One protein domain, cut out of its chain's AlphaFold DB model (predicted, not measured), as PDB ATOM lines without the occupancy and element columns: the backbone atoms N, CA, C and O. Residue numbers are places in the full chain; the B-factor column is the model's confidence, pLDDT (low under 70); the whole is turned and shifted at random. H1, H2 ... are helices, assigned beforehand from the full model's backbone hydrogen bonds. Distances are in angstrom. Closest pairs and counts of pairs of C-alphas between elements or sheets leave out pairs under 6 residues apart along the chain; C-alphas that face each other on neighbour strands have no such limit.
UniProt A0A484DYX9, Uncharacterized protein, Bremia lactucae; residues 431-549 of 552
ATOM      1  N   THR A 431     193.333 238.957 147.515       98.56
ATOM      2  CA  THR A 431     192.258 238.294 148.276       98.56
ATOM      3  C   THR A 431     192.746 237.021 148.958       98.56
ATOM      4  O   THR A 431     192.470 236.801 150.136       98.56
ATOM      5  N   PHE A 432     193.519 236.193 148.250       98.25
ATOM      6  CA  PHE A 432     194.077 234.968 148.813       98.25
ATOM      7  C   PHE A 432     194.975 235.259 150.026       98.25
ATOM      8  O   PHE A 432     194.803 234.654 151.080       98.25
ATOM      9  N   PHE A 433     195.925 236.187 149.922       97.94
ATOM     10  CA  PHE A 433     196.867 236.425 151.021       97.94
ATOM     11  C   PHE A 433     196.274 237.250 152.176       97.94
ATOM     12  O   PHE A 433     196.648 237.003 153.321       97.94
ATOM     13  N   ILE A 434     195.306 238.140 151.917       98.38
ATOM     14  CA  ILE A 434     194.535 238.833 152.967       98.38
ATOM     15  C   ILE A 434     193.743 237.805 153.793       98.38
ATOM     16  O   ILE A 434     193.834 237.789 155.022       98.38
ATOM     17  N   LYS A 435     193.041 236.877 153.126       97.75
ATOM     18  CA  LYS A 435     192.309 235.791 153.796       97.75
ATOM     19  C   LYS A 435     193.231 234.852 154.563       97.75
ATOM     20  O   LYS A 435     192.925 234.496 155.696       97.75
ATOM     21  N   LEU A 436     194.372 234.476 153.982       96.81
ATOM     22  CA  LEU A 436     195.360 233.637 154.661       96.81
ATOM     23  C   LEU A 436     195.867 234.297 155.950       96.81
ATOM     24  O   LEU A 436     195.937 233.637 156.984       96.81
ATOM     25  N   TYR A 437     196.178 235.594 155.896       96.25
ATOM     26  CA  TYR A 437     196.604 236.373 157.057       96.25
ATOM     27  C   TYR A 437     195.548 236.366 158.176       96.25
ATOM     28  O   TYR A 437     195.888 236.101 159.329       96.25
ATOM     29  N   ALA A 438     194.272 236.569 157.840       95.38
ATOM     30  CA  ALA A 438     193.175 236.520 158.806       95.38
ATOM     31  C   ALA A 438     192.972 235.120 159.419       95.38
ATOM     32  O   ALA A 438     192.820 234.973 160.633       95.38
ATOM     33  N   LEU A 439     193.018 234.069 158.594       95.00
ATOM     34  CA  LEU A 439     192.809 232.688 159.037       95.00
ATOM     35  C   LEU A 439     193.894 232.187 160.001       95.00
ATOM     36  O   LEU A 439     193.608 231.361 160.867       95.00
ATOM     37  N   GLU A 440     195.127 232.691 159.908       92.69
ATOM     38  CA  GLU A 440     196.183 232.352 160.869       92.69
ATOM     39  C   GLU A 440     195.850 232.783 162.306       92.69
ATOM     40  O   GLU A 440     196.288 232.130 163.257       92.69
ATOM     41  N   ALA A 441     195.071 233.854 162.494       91.06
ATOM     42  CA  ALA A 441     194.635 234.274 163.823       91.06
ATOM     43  C   ALA A 441     193.554 233.362 164.406       91.06
ATOM     44  O   ALA A 441     193.533 233.152 165.619       91.06
ATOM     45  N   VAL A 442     192.712 232.760 163.558       90.69
ATOM     46  CA  VAL A 442     191.681 231.805 163.992       90.69
ATOM     47  C   VAL A 442     192.315 230.609 164.694       90.69
ATOM     48  O   VAL A 442     191.875 230.238 165.779       90.69
ATOM     49  N   LEU A 443     193.386 230.044 164.128       91.38
ATOM     50  CA  LEU A 443     194.098 228.928 164.758       91.38
ATOM     51  C   LEU A 443     194.601 229.305 166.159       91.38
ATOM     52  O   LEU A 443     194.347 228.577 167.115       91.38
ATOM     53  N   LYS A 444     195.223 230.483 166.302       90.50
ATOM     54  CA  LYS A 444     195.717 230.976 167.599       90.50
ATOM     55  C   LYS A 444     194.591 231.177 168.619       90.50
ATOM     56  O   LYS A 444     194.784 230.907 169.802       90.50
ATOM     57  N   LEU A 445     193.419 231.648 168.181       89.12
ATOM     58  CA  LEU A 445     192.258 231.821 169.057       89.12
ATOM     59  C   LEU A 445     191.755 230.489 169.608       89.12
ATOM     60  O   LEU A 445     191.556 230.381 170.820       89.12
ATOM     61  N   VAL A 446     191.599 229.485 168.741       90.00
ATOM     62  CA  VAL A 446     191.147 228.150 169.149       90.00
ATOM     63  C   VAL A 446     192.163 227.507 170.096       90.00
ATOM     64  O   VAL A 446     191.784 226.985 171.139       90.00
ATOM     65  N   GLU A 447     193.462 227.625 169.805       90.50
ATOM     66  CA  GLU A 447     194.531 227.111 170.676       90.50
ATOM     67  C   GLU A 447     194.576 227.791 172.046       90.50
ATOM     68  O   GLU A 447     194.900 227.154 173.046       90.50
ATOM     69  N   SER A 448     194.221 229.075 172.113       89.19
ATOM     70  CA  SER A 448     194.117 229.804 173.380       89.19
ATOM     71  C   SER A 448     192.848 229.479 174.182       89.19
ATOM     72  O   SER A 448     192.687 229.992 175.288       89.19
ATOM     73  N   GLY A 449     191.932 228.674 173.630       86.12
ATOM     74  CA  GLY A 449     190.652 228.323 174.249       86.12
ATOM     75  C   GLY A 449     189.634 229.467 174.296       86.12
ATOM     76  O   GLY A 449     188.589 229.323 174.923       86.12
ATOM     77  N   ARG A 450     189.918 230.604 173.645       86.38
ATOM     78  CA  ARG A 450     188.998 231.753 173.590       86.38
ATOM     79  C   ARG A 450     187.749 231.462 172.765       86.38
ATOM     80  O   ARG A 450     186.730 232.104 172.986       86.38
ATOM     81  N   VAL A 451     187.850 230.539 171.807       88.31
ATOM     82  CA  VAL A 451     186.762 230.182 170.893       88.31
ATOM     83  C   VAL A 451     186.802 228.682 170.588       88.31
ATOM     84  O   VAL A 451     187.880 228.094 170.504       88.31
ATOM     85  N   SER A 452     185.636 228.057 170.424       89.00
ATOM     86  CA  SER A 452     185.489 226.649 170.058       89.00
ATOM     87  C   SER A 452     185.500 226.441 168.542       89.00
ATOM     88  O   SER A 452     185.117 227.308 167.760       89.00
ATOM     89  N   VAL A 453     185.876 225.237 168.106       89.19
ATOM     90  CA  VAL A 453     185.833 224.837 166.690       89.19
ATOM     91  C   VAL A 453     184.419 224.837 166.102       89.19
ATOM     92  O   VAL A 453     184.272 224.967 164.888       89.19
ATOM     93  N   ASP A 454     183.397 224.695 166.947       90.19
ATOM     94  CA  ASP A 454     181.988 224.682 166.539       90.19
ATOM     95  C   ASP A 454     181.338 226.075 166.589       90.19
ATOM     96  O   ASP A 454     180.184 226.223 166.187       90.19
ATOM     97  N   ASP A 455     182.068 227.096 167.051       91.06
ATOM     98  CA  ASP A 455     181.586 228.474 167.046       91.06
ATOM     99  C   ASP A 455     181.696 229.098 165.638       91.06
ATOM    100  O   ASP A 455     182.204 228.508 164.673       91.06
ATOM    101  N   PHE A 456     181.198 230.326 165.521       91.62
ATOM    102  CA  PHE A 456     181.137 231.093 164.278       91.62
ATOM    103  C   PHE A 456     182.038 232.325 164.343       91.62
ATOM    104  O   PHE A 456     182.279 232.854 165.428       91.62
ATOM    105  N   ILE A 457     182.487 232.841 163.196       88.06
ATOM    106  CA  ILE A 457     183.341 234.045 163.138       88.06
ATOM    107  C   ILE A 457     182.722 235.229 163.896       88.06
ATOM    108  O   ILE A 457     183.441 235.941 164.590       88.06
ATOM    109  N   GLY A 458     181.397 235.405 163.844       83.44
ATOM    110  CA  GLY A 458     180.709 236.490 164.556       83.44
ATOM    111  C   GLY A 458     180.849 236.459 166.085       83.44
ATOM    112  O   GLY A 458     180.513 237.438 166.741       83.44
ATOM    113  N   THR A 459     181.344 235.359 166.661       81.31
ATOM    114  CA  THR A 459     181.649 235.245 168.099       81.31
ATOM    115  C   THR A 459     183.046 235.759 168.461       81.31
ATOM    116  O   THR A 459     183.363 235.903 169.640       81.31
ATOM    117  N   THR A 460     183.888 236.041 167.464       80.62
ATOM    118  CA  THR A 460     185.239 236.567 167.674       80.62
ATOM    119  C   THR A 460     185.188 238.080 167.900       80.62
ATOM    120  O   THR A 460     184.628 238.819 167.095       80.62
ATOM    121  N   GLU A 461     185.763 238.563 169.003       77.38
ATOM    122  CA  GLU A 461     185.893 240.005 169.238       77.38
ATOM    123  C   GLU A 461     186.978 240.598 168.320       77.38
ATOM    124  O   GLU A 461     188.099 240.089 168.268       77.38
ATOM    125  N   SER A 462     186.683 241.704 167.628       76.38
ATOM    126  CA  SER A 462     187.642 242.424 166.768       76.38
ATOM    127  C   SER A 462     188.669 243.218 167.593       76.38
ATOM    128  O   SER A 462     188.713 244.445 167.557       76.38
ATOM    129  N   CYS A 463     189.489 242.518 168.380       78.44
ATOM    130  CA  CYS A 463     190.471 243.121 169.285       78.44
ATOM    131  C   CYS A 463     191.854 243.343 168.651       78.44
ATOM    132  O   CYS A 463     192.712 243.988 169.253       78.44
ATOM    133  N   CYS A 464     192.108 242.778 167.470       85.69
ATOM    134  CA  CYS A 464     193.353 242.953 166.727       85.69
ATOM    135  C   CYS A 464     193.102 242.965 165.217       85.69
ATOM    136  O   CYS A 464     192.050 242.536 164.741       85.69
ATOM    137  N   HIS A 465     194.089 243.455 164.470       93.50
ATOM    138  CA  HIS A 465     193.979 243.701 163.036       93.50
ATOM    139  C   HIS A 465     193.618 242.439 162.227       93.50
ATOM    140  O   HIS A 465     192.807 242.497 161.300       93.50
ATOM    141  N   GLU A 466     194.164 241.279 162.598       91.06
ATOM    142  CA  GLU A 466     193.847 239.996 161.970       91.06
ATOM    143  C   GLU A 466     192.359 239.641 162.089       91.06
ATOM    144  O   GLU A 466     191.771 239.161 161.124       91.06
ATOM    145  N   LEU A 467     191.744 239.881 163.255       89.50
ATOM    146  CA  LEU A 467     190.341 239.537 163.517       89.50
ATOM    147  C   LEU A 467     189.373 240.544 162.903       89.50
ATOM    148  O   LEU A 467     188.312 240.151 162.426       89.50
ATOM    149  N   THR A 468     189.753 241.821 162.839       92.81
ATOM    150  CA  THR A 468     189.025 242.807 162.028       92.81
ATOM    151  C   THR A 468     189.033 242.386 160.560       92.81
ATOM    152  O   THR A 468     187.980 242.291 159.939       92.81
ATOM    153  N   THR A 469     190.203 242.005 160.036       94.88
ATOM    154  CA  THR A 469     190.334 241.489 158.665       94.88
ATOM    155  C   THR A 469     189.515 240.211 158.460       94.88
ATOM    156  O   THR A 469     188.898 240.034 157.417       94.88
ATOM    157  N   LEU A 470     189.456 239.320 159.453       93.38
ATOM    158  CA  LEU A 470     188.641 238.108 159.381       93.38
ATOM    159  C   LEU A 470     187.150 238.427 159.203       93.38
ATOM    160  O   LEU A 470     186.504 237.820 158.353       93.38
ATOM    161  N   ALA A 471     186.626 239.379 159.977       91.69
ATOM    162  CA  ALA A 471     185.226 239.789 159.912       91.69
ATOM    163  C   ALA A 471     184.876 240.524 158.603       91.69
ATOM    164  O   ALA A 471     183.737 240.450 158.150       91.69
ATOM    165  N   GLU A 472     185.842 241.210 157.986       93.69
ATOM    166  CA  GLU A 472     185.680 241.861 156.677       93.69
ATOM    167  C   GLU A 472     185.657 240.853 155.516       93.69
ATOM    168  O   GLU A 472     184.947 241.046 154.532       93.69
ATOM    169  N   GLU A 473     186.441 239.777 155.614       95.38
ATOM    170  CA  GLU A 473     186.682 238.850 154.502       95.38
ATOM    171  C   GLU A 473     185.775 237.608 154.484       95.38
ATOM    172  O   GLU A 473     185.729 236.884 153.476       95.38
ATOM    173  N   PHE A 474     185.091 237.325 155.595       94.19
ATOM    174  CA  PHE A 474     184.254 236.142 155.777       94.19
ATOM    175  C   PHE A 474     182.911 236.494 156.417       94.19
ATOM    176  O   PHE A 474     182.811 237.376 157.263       94.19
ATOM    177  N   GLU A 475     181.867 235.746 156.061       92.88
ATOM    178  CA  GLU A 475     180.547 235.919 156.668       92.88
ATOM    179  C   GLU A 475     180.571 235.535 158.151       92.88
ATOM    180  O   GLU A 475     181.158 234.516 158.530       92.88
ATOM    181  N   ALA A 476     179.855 236.294 158.986       90.75
ATOM    182  CA  ALA A 476     179.770 236.060 160.430       90.75
ATOM    183  C   ALA A 476     179.237 234.661 160.802       90.75
ATOM    184  O   ALA A 476     179.533 234.163 161.885       90.75
ATOM    185  N   THR A 477     178.478 234.027 159.904       92.38
ATOM    186  CA  THR A 477     177.905 232.672 160.007       92.38
ATOM    187  C   THR A 477     178.873 231.562 159.590       92.38
ATOM    188  O   THR A 477     178.527 230.382 159.664       92.38
ATOM    189  N   THR A 478     180.086 231.897 159.145       93.00
ATOM    190  CA  THR A 478     181.092 230.897 158.774       93.00
ATOM    191  C   THR A 478     181.583 230.180 160.029       93.00
ATOM    192  O   THR A 478     182.028 230.809 160.991       93.00
ATOM    193  N   CYS A 479     181.511 228.849 160.026       93.44
ATOM    194  CA  CYS A 479     181.985 228.027 161.137       93.44
ATOM    195  C   CYS A 479     183.521 228.034 161.222       93.44
ATOM    196  O   CYS A 479     184.220 227.947 160.204       93.44
ATOM    197  N   ILE A 480     184.061 228.072 162.440       92.75
ATOM    198  CA  ILE A 480     185.508 228.066 162.690       92.75
ATOM    199  C   ILE A 480     186.168 226.782 162.186       92.75
ATOM    200  O   ILE A 480     187.247 226.839 161.596       92.75
ATOM    201  N   ARG A 481     185.498 225.632 162.292       94.00
ATOM    202  CA  ARG A 481     185.935 224.368 161.672       94.00
ATOM    203  C   ARG A 481     186.205 224.512 160.171       94.00
ATOM    204  O   ARG A 481     187.207 224.002 159.661       94.00
ATOM    205  N   THR A 482     185.334 225.227 159.462       93.62
ATOM    206  CA  THR A 482     185.502 225.510 158.030       93.62
ATOM    207  C   THR A 482     186.696 226.435 157.798       93.62
ATOM    208  O   THR A 482     187.504 226.179 156.909       93.62
ATOM    209  N   CYS A 483     186.878 227.448 158.649       94.38
ATOM    210  CA  CYS A 483     188.022 228.363 158.592       94.38
ATOM    211  C   CYS A 483     189.362 227.629 158.754       94.38
ATOM    212  O   CYS A 483     190.282 227.840 157.967       94.38
ATOM    213  N   LEU A 484     189.463 226.710 159.721       94.75
ATOM    214  CA  LEU A 484     190.661 225.884 159.917       94.75
ATOM    215  C   LEU A 484     190.940 224.979 158.706       94.75
ATOM    216  O   LEU A 484     192.094 224.792 158.318       94.75
ATOM    217  N   SER A 485     189.888 224.471 158.060       94.69
ATOM    218  CA  SER A 485     190.016 223.688 156.825       94.69
ATOM    219  C   SER A 485     190.547 224.545 155.668       94.69
ATOM    220  O   SER A 485     191.437 224.110 154.932       94.69
ATOM    221  N   TYR A 486     190.068 225.788 155.533       96.31
ATOM    222  CA  TYR A 486     190.604 226.743 154.561       96.31
ATOM    223  C   TYR A 486     192.055 227.123 154.853       96.31
ATOM    224  O   TYR A 486     192.851 227.186 153.918       96.31
ATOM    225  N   LEU A 487     192.438 227.291 156.122       96.44
ATOM    226  CA  LEU A 487     193.824 227.571 156.497       96.44
ATOM    227  C   LEU A 487     194.770 226.471 155.995       96.44
ATOM    228  O   LEU A 487     195.776 226.777 155.353       96.44
ATOM    229  N   ILE A 488     194.428 225.197 156.228       96.38
ATOM    230  CA  ILE A 488     195.212 224.051 155.738       96.38
ATOM    231  C   ILE A 488     195.314 224.077 154.213       96.38
ATOM    232  O   ILE A 488     196.410 223.923 153.664       96.38
ATOM    233  N   LEU A 489     194.184 224.271 153.525       97.25
ATOM    234  CA  LEU A 489     194.132 224.294 152.064       97.25
ATOM    235  C   LEU A 489     195.050 225.384 151.499       97.25
ATOM    236  O   LEU A 489     195.886 225.117 150.636       97.25
ATOM    237  N   MET A 490     194.935 226.602 152.024       97.31
ATOM    238  CA  MET A 490     195.694 227.756 151.548       97.31
ATOM    239  C   MET A 490     197.185 227.636 151.874       97.31
ATOM    240  O   MET A 490     198.018 227.935 151.021       97.31
ATOM    241  N   LYS A 491     197.551 227.132 153.060       96.00
ATOM    242  CA  LYS A 491     198.954 226.846 153.402       96.00
ATOM    243  C   LYS A 491     199.561 225.775 152.499       96.00
ATOM    244  O   LYS A 491     200.694 225.935 152.045       96.00
ATOM    245  N   THR A 492     198.797 224.729 152.186       96.50
ATOM    246  CA  THR A 492     199.218 223.679 151.246       96.50
ATOM    247  C   THR A 492     199.463 224.263 149.854       96.50
ATOM    248  O   THR A 492     200.485 223.977 149.231       96.50
ATOM    249  N   GLU A 493     198.573 225.137 149.384       96.00
ATOM    250  CA  GLU A 493     198.716 225.807 148.089       96.00
ATOM    251  C   GLU A 493     199.938 226.743 148.046       96.00
ATOM    252  O   GLU A 493     200.658 226.774 147.049       96.00
ATOM    253  N   VAL A 494     200.235 227.461 149.136       95.69
ATOM    254  CA  VAL A 494     201.456 228.282 149.262       95.69
ATOM    255  C   VAL A 494     202.719 227.427 149.130       95.69
ATOM    256  O   VAL A 494     203.606 227.771 148.344       95.69
ATOM    257  N   ALA A 495     202.795 226.304 149.852       94.56
ATOM    258  CA  ALA A 495     203.937 225.391 149.786       94.56
ATOM    259  C   ALA A 495     204.110 224.800 148.376       94.56
ATOM    260  O   ALA A 495     205.215 224.797 147.826       94.56
ATOM    261  N   LYS A 496     203.002 224.393 147.745       94.19
ATOM    262  CA  LYS A 496     202.985 223.891 146.367       94.19
ATOM    263  C   LYS A 496     203.488 224.936 145.368       94.19
ATOM    264  O   LYS A 496     204.413 224.653 144.607       94.19
ATOM    265  N   LYS A 497     202.955 226.164 145.403       93.00
ATOM    266  CA  LYS A 497     203.392 227.266 144.523       93.00
ATOM    267  C   LYS A 497     204.876 227.589 144.693       93.00
ATOM    268  O   LYS A 497     205.557 227.886 143.709       93.00
ATOM    269  N   ALA A 498     205.392 227.526 145.920       92.62
ATOM    270  CA  ALA A 498     206.813 227.722 146.185       92.62
ATOM    271  C   ALA A 498     207.673 226.615 145.548       92.62
ATOM    272  O   ALA A 498     208.664 226.924 144.881       92.62
ATOM    273  N   ALA A 499     207.269 225.349 145.689       92.12
ATOM    274  CA  ALA A 499     207.970 224.212 145.094       92.12
ATOM    275  C   ALA A 499     207.974 224.279 143.558       92.12
ATOM    276  O   ALA A 499     209.025 224.141 142.934       92.12
ATOM    277  N   GLU A 500     206.826 224.580 142.944       90.88
ATOM    278  CA  GLU A 500     206.711 224.754 141.492       90.88
ATOM    279  C   GLU A 500     207.565 225.920 140.976       90.88
ATOM    280  O   GLU A 500     208.169 225.826 139.907       90.88
ATOM    281  N   GLY A 501     207.642 227.022 141.731       88.38
ATOM    282  CA  GLY A 501     208.509 228.159 141.418       88.38
ATOM    283  C   GLY A 501     209.984 227.771 141.361       88.38
ATOM    284  O   GLY A 501     210.638 228.004 140.344       88.38
ATOM    285  N   LYS A 502     210.483 227.112 142.414       88.62
ATOM    286  CA  LYS A 502     211.865 226.610 142.473       88.62
ATOM    287  C   LYS A 502     212.146 225.586 141.368       88.62
ATOM    288  O   LYS A 502     213.204 225.648 140.749       88.62
ATOM    289  N   ALA A 503     211.186 224.711 141.059       89.56
ATOM    290  CA  ALA A 503     211.320 223.728 139.986       89.56
ATOM    291  C   ALA A 503     211.563 224.370 138.618       89.56
ATOM    292  O   ALA A 503     212.431 223.927 137.866       89.56
ATOM    293  N   ARG A 504     210.814 225.431 138.292       88.88
ATOM    294  CA  ARG A 504     211.000 226.161 137.030       88.88
ATOM    295  C   ARG A 504     212.392 226.781 136.937       88.88
ATOM    296  O   ARG A 504     212.994 226.742 135.864       88.88
ATOM    297  N   ASP A 505     212.898 227.323 138.043       85.69
ATOM    298  CA  ASP A 505     214.242 227.898 138.104       85.69
ATOM    299  C   ASP A 505     215.330 226.836 137.931       85.69
ATOM    300  O   ASP A 505     216.248 227.061 137.145       85.69
ATOM    301  N   ASP A 506     215.185 225.665 138.555       87.69
ATOM    302  CA  ASP A 506     216.136 224.555 138.407       87.69
ATOM    303  C   ASP A 506     216.174 224.022 136.974       87.69
ATOM    304  O   ASP A 506     217.249 223.886 136.390       87.69
ATOM    305  N   VAL A 507     215.002 223.795 136.367       90.75
ATOM    306  CA  VAL A 507     214.896 223.353 134.966       90.75
ATOM    307  C   VAL A 507     215.534 224.372 134.024       90.75
ATOM    308  O   VAL A 507     216.206 223.998 133.064       90.75
ATOM    309  N   ARG A 508     215.332 225.670 134.271       90.31
ATOM    310  CA  ARG A 508     215.946 226.733 133.470       90.31
ATOM    311  C   ARG A 508     217.459 226.797 133.684       90.31
ATOM    312  O   ARG A 508     218.188 226.909 132.703       90.31
ATOM    313  N   GLY A 509     217.921 226.705 134.927       88.25
ATOM    314  CA  GLY A 509     219.336 226.736 135.288       88.25
ATOM    315  C   GLY A 509     220.117 225.598 134.644       88.25
ATOM    316  O   GLY A 509     221.096 225.851 133.950       88.25
ATOM    317  N   GLN A 510     219.622 224.364 134.765       90.38
ATOM    318  CA  GLN A 510     220.239 223.169 134.172       90.38
ATOM    319  C   GLN A 510     220.286 223.201 132.638       90.38
ATOM    320  O   GLN A 510     221.184 222.620 132.038       90.38
ATOM    321  N   LYS A 511     219.336 223.887 131.985       94.12
ATOM    322  CA  LYS A 511     219.349 224.072 130.523       94.12
ATOM    323  C   LYS A 511     220.415 225.056 130.042       94.12
ATOM    324  O   LYS A 511     220.798 224.987 128.880       94.12
ATOM    325  N   ILE A 512     220.831 225.998 130.889       93.06
ATOM    326  CA  ILE A 512     221.719 227.108 130.513       93.06
ATOM    327  C   ILE A 512     223.148 226.871 131.020       93.06
ATOM    328  O   ILE A 512     224.104 227.187 130.319       93.06
ATOM    329  N   ILE A 513     223.295 226.328 132.232       88.12
ATOM    330  CA  ILE A 513     224.567 226.195 132.947       88.12
ATOM    331  C   ILE A 513     224.889 224.695 133.105       88.12
ATOM    332  O   ILE A 513     224.184 224.007 133.850       88.12
ATOM    333  N   PRO A 514     225.936 224.174 132.431       87.38
ATOM    334  CA  PRO A 514     226.261 222.744 132.432       87.38
ATOM    335  C   PRO A 514     226.481 222.126 133.822       87.38
ATOM    336  O   PRO A 514     226.187 220.954 134.032       87.38
ATOM    337  N   ASP A 515     226.976 222.910 134.778       88.12
ATOM    338  CA  ASP A 515     227.340 222.501 136.136       88.12
ATOM    339  C   ASP A 515     226.350 222.999 137.213       88.12
ATOM    340  O   ASP A 515     226.620 222.898 138.411       88.12
ATOM    341  N   TYR A 516     225.160 223.475 136.813       86.12
ATOM    342  CA  TYR A 516     224.164 224.079 137.715       86.12
ATOM    343  C   TYR A 516     223.800 223.183 138.908       86.12
ATOM    344  O   TYR A 516     223.685 223.646 140.043       86.12
ATOM    345  N   ALA A 517     223.642 221.880 138.654       83.38
ATOM    346  CA  ALA A 517     223.240 220.900 139.659       83.38
ATOM    347  C   ALA A 517     224.315 220.631 140.731       83.38
ATOM    348  O   ALA A 517     223.988 220.086 141.780       83.38
ATOM    349  N   PHE A 518     225.578 221.016 140.506       83.81
ATOM    350  CA  PHE A 518     226.641 220.833 141.502       83.81
ATOM    351  C   PHE A 518     226.643 221.921 142.580       83.81
ATOM    352  O   PHE A 518     227.130 221.692 143.685       83.81
ATOM    353  N   VAL A 519     226.094 223.099 142.273       82.38
ATOM    354  CA  VAL A 519     226.073 224.263 143.178       82.38
ATOM    355  C   VAL A 519     224.678 224.579 143.719       82.38
ATOM    356  O   VAL A 519     224.555 225.250 144.746       82.38
ATOM    357  N   HIS A 520     223.623 224.072 143.076       80.50
ATOM    358  CA  HIS A 520     222.240 224.241 143.513       80.50
ATOM    359  C   HIS A 520     221.639 222.926 143.999       80.50
ATOM    360  O   HIS A 520     221.632 221.924 143.288       80.50
ATOM    361  N   LYS A 521     221.080 222.956 145.214       81.56
ATOM    362  CA  LYS A 521     220.379 221.805 145.781       81.56
ATOM    363  C   LYS A 521     219.093 221.514 144.996       81.56
ATOM    364  O   LYS A 521     218.381 222.467 144.636       81.56
ATOM    365  N   PRO A 522     218.769 220.229 144.765       79.06
ATOM    366  CA  PRO A 522     217.481 219.845 144.209       79.06
ATOM    367  C   PRO A 522     216.356 220.226 145.176       79.06
ATOM    368  O   PRO A 522     216.571 220.387 146.376       79.06
ATOM    369  N   ILE A 523     215.134 220.339 144.655       81.81
ATOM    370  CA  ILE A 523     213.935 220.717 145.426       81.81
ATOM    371  C   ILE A 523     213.746 219.837 146.669       81.81
ATOM    372  O   ILE A 523     213.325 220.334 147.709       81.81
ATOM    373  N   THR A 524     214.078 218.547 146.565       80.31
ATOM    374  CA  THR A 524     213.975 217.571 147.660       80.31
ATOM    375  C   THR A 524     214.834 217.933 148.869       80.31
ATOM    376  O   THR A 524     214.471 217.581 149.985       80.31
ATOM    377  N   ASP A 525     215.920 218.682 148.656       82.62
ATOM    378  CA  ASP A 525     216.887 219.074 149.687       82.62
ATOM    379  C   ASP A 525     216.896 220.596 149.935       82.62
ATOM    380  O   ASP A 525     217.745 221.119 150.669       82.62
ATOM    381  N   GLU A 526     215.978 221.337 149.305       87.56
ATOM    382  CA  GLU A 526     215.862 222.784 149.460       87.56
ATOM    383  C   GLU A 526     215.173 223.110 150.788       87.56
ATOM    384  O   GLU A 526     213.972 222.885 150.963       87.56
ATOM    385  N   ALA A 527     215.935 223.680 151.725       88.94
ATOM    386  CA  ALA A 527     215.499 223.909 153.101       88.94
ATOM    387  C   ALA A 527     214.200 224.722 153.179       88.94
ATOM    388  O   ALA A 527     213.322 224.393 153.967       88.94
ATOM    389  N   ILE A 528     214.033 225.722 152.309       91.19
ATOM    390  CA  ILE A 528     212.827 226.562 152.277       91.19
ATOM    391  C   ILE A 528     211.573 225.751 151.922       91.19
ATOM    392  O   ILE A 528     210.503 225.993 152.476       91.19
ATOM    393  N   ILE A 529     211.692 224.783 151.009       92.06
ATOM    394  CA  ILE A 529     210.568 223.933 150.596       92.06
ATOM    395  C   ILE A 529     210.254 222.905 151.682       92.06
ATOM    396  O   ILE A 529     209.087 222.692 152.010       92.06
ATOM    397  N   LEU A 530     211.287 222.312 152.284       91.75
ATOM    398  CA  LEU A 530     211.129 221.406 153.419       91.75
ATOM    399  C   LEU A 530     210.472 222.109 154.614       91.75
ATOM    400  O   LEU A 530     209.556 221.554 155.213       91.75
ATOM    401  N   ASP A 531     210.881 223.336 154.932       91.06
ATOM    402  CA  ASP A 531     210.281 224.157 155.990       91.06
ATOM    403  C   ASP A 531     208.812 224.475 155.700       91.06
ATOM    404  O   ASP A 531     207.968 224.343 156.588       91.06
ATOM    405  N   ALA A 532     208.486 224.839 154.457       92.12
ATOM    406  CA  ALA A 532     207.111 225.108 154.052       92.12
ATOM    407  C   ALA A 532     206.217 223.865 154.203       92.12
ATOM    408  O   ALA A 532     205.129 223.961 154.769       92.12
ATOM    409  N   ASN A 533     206.689 222.696 153.760       93.19
ATOM    410  CA  ASN A 533     205.954 221.438 153.906       93.19
ATOM    411  C   ASN A 533     205.802 221.036 155.380       93.19
ATOM    412  O   ASN A 533     204.696 220.720 155.810       93.19
ATOM    413  N   ARG A 534     206.868 221.149 156.184       93.50
ATOM    414  CA  ARG A 534     206.800 220.899 157.634       93.50
ATOM    415  C   ARG A 534     205.795 221.810 158.328       93.50
ATOM    416  O   ARG A 534     205.043 221.343 159.172       93.50
ATOM    417  N   SER A 535     205.745 223.090 157.955       92.12
ATOM    418  CA  SER A 535     204.755 224.024 158.495       92.12
ATOM    419  C   SER A 535     203.321 223.632 158.130       92.12
ATOM    420  O   SER A 535     202.420 223.841 158.938       92.12
ATOM    421  N   VAL A 536     203.089 223.082 156.934       94.75
ATOM    422  CA  VAL A 536     201.768 222.574 156.534       94.75
ATOM    423  C   VAL A 536     201.380 221.359 157.373       94.75
ATOM    424  O   VAL A 536     200.245 221.287 157.840       94.75
ATOM    425  N   ASP A 537     202.305 220.421 157.567       94.94
ATOM    426  CA  ASP A 537     202.044 219.199 158.327       94.94
ATOM    427  C   ASP A 537     201.817 219.490 159.819       94.94
ATOM    428  O   ASP A 537     200.856 218.975 160.385       94.94
ATOM    429  N   ASP A 538     202.588 220.410 160.412       94.12
ATOM    430  CA  ASP A 538     202.365 220.914 161.778       94.12
ATOM    431  C   ASP A 538     200.954 221.502 161.944       94.12
ATOM    432  O   ASP A 538     200.218 221.144 162.864       94.12
ATOM    433  N   ILE A 539     200.525 222.362 161.012       93.56
ATOM    434  CA  ILE A 539     199.181 222.955 161.054       93.56
ATOM    435  C   ILE A 539     198.101 221.875 160.915       93.56
ATOM    436  O   ILE A 539     197.095 221.933 161.623       93.56
ATOM    437  N   LYS A 540     198.283 220.881 160.036       95.00
ATOM    438  CA  LYS A 540     197.331 219.768 159.889       95.00
ATOM    439  C   LYS A 540     197.197 218.967 161.177       95.00
ATOM    440  O   LYS A 540     196.074 218.654 161.564       95.00
ATOM    441  N   GLU A 541     198.312 218.644 161.825       93.94
ATOM    442  CA  GLU A 541     198.319 217.892 163.079       93.94
ATOM    443  C   GLU A 541     197.624 218.679 164.195       93.94
ATOM    444  O   GLU A 541     196.691 218.174 164.822       93.94
ATOM    445  N   ARG A 542     197.989 219.954 164.370       92.88
ATOM    446  CA  ARG A 542     197.379 220.848 165.366       92.88
ATOM    447  C   ARG A 542     195.876 220.994 165.159       92.88
ATOM    448  O   ARG A 542     195.103 220.835 166.100       92.88
ATOM    449  N   VAL A 543     195.438 221.227 163.921       91.81
ATOM    450  CA  VAL A 543     194.008 221.297 163.596       91.81
ATOM    451  C   VAL A 543     193.326 219.951 163.845       91.81
ATOM    452  O   VAL A 543     192.255 219.934 164.441       91.81
ATOM    453  N   ALA A 544     193.921 218.819 163.462       91.56
ATOM    454  CA  ALA A 544     193.330 217.502 163.706       91.56
ATOM    455  C   ALA A 544     193.103 217.234 165.204       91.56
ATOM    456  O   ALA A 544     192.032 216.747 165.574       91.56
ATOM    457  N   VAL A 545     194.056 217.612 166.064       90.31
ATOM    458  CA  VAL A 545     193.913 217.529 167.527       90.31
ATOM    459  C   VAL A 545     192.738 218.381 168.010       90.31
ATOM    460  O   VAL A 545     191.879 217.879 168.735       90.31
ATOM    461  N   LEU A 546     192.650 219.638 167.567       88.56
ATOM    462  CA  LEU A 546     191.562 220.550 167.936       88.56
ATOM    463  C   LEU A 546     190.188 220.050 167.462       88.56
ATOM    464  O   LEU A 546     189.201 220.170 168.180       88.56
ATOM    465  N   LEU A 547     190.112 219.451 166.271       85.50
ATOM    466  CA  LEU A 547     188.865 218.897 165.738       85.50
ATOM    467  C   LEU A 547     188.450 217.582 166.421       85.50
ATOM    468  O   LEU A 547     187.264 217.243 166.384       85.50
ATOM    469  N   ALA A 548     189.402 216.848 167.009       81.88
ATOM    470  CA  ALA A 548     189.174 215.593 167.727       81.88
ATOM    471  C   ALA A 548     188.794 215.792 169.206       81.88
ATOM    472  O   ALA A 548     188.197 214.893 169.805       81.88
ATOM    473  N   GLN A 549     189.093 216.957 169.792       69.88
ATOM    474  CA  GLN A 549     188.626 217.349 171.122       69.88
ATOM    475  C   GLN A 549     187.099 217.549 171.101       69.88
ATOM    476  O   GLN A 549     186.584 218.639 170.869       69.88
TER     477      GLN A 549
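This is residues 431 to 549 of the 552 residues of an uncharacterized protein of Bremia lactucae (UniProt A0A484DYX9). A long, nearly straight helix, H3, makes the length of a rod, and H5 folds back beside part of it in the opposite direction. Near the first end of H3, H1 crosses it steeply and H2 packs on H1, while the short H4 sits at the far end, where the chain turns back. The printed part has 119 residues with five named helices, H1 to H5 in chain order, and no named strand; the class is all helix. It is loose, with a radius of gyration of the C-alphas of 18.3 A, and spans 58 by 29 by 19 A.

H1, residues 431 to 447, is 25.1 A long and begins at C-alpha 431 (192.258, 238.294, 148.276). H2 is residues 465 to 473. H3, residues 480 to 512, runs 48.5 A to C-alpha 512 (221.719, 227.108, 130.513). H4 is residues 516 to 519. H5, residues 527 to 548, is 31.2 A long and ends at C-alpha 548 (189.174, 215.593, 167.727).

H1 and H3, the hubs, touch at a steep tilt of 51 degrees; their closest C-alphas, of Leu 439 and Leu 487, are 5.8 A apart. H3 touches H1 with residues 480 to 491 alone. H1 and H2 touch at a steep tilt of 60 degrees, closest at the C-alphas of Ala 438 and Glu 466, 4.7 A. H3 and H5 touch at a shallow tilt of 16 degrees, opposite ways, closest at the C-alphas of Ala 495 and Ala 532, 5.3 A. H5 and H1 only just touch, with 3 pairs of C-alphas within 8 A, the closest being those of Leu 546 and Glu 447, 7.7 A. H3 and H4 only just touch, only at the corner, with 3 such pairs, the closest being Gln 510 and Tyr 516, 5.4 A. H2 and H3 are apart. In H2, H3 and H5 every O i to N i+4 pair is within hydrogen-bond range, in H1 9 of 13, and H4 is too short for one.

The two C-alphas farthest apart, of Thr 459 and Pro 514, are 58.5 A apart. The printed part has no cut. The link from H1 to H2 is long, 17 residues. The mean pLDDT of the printed part is 90.5; residue 549 is under 70.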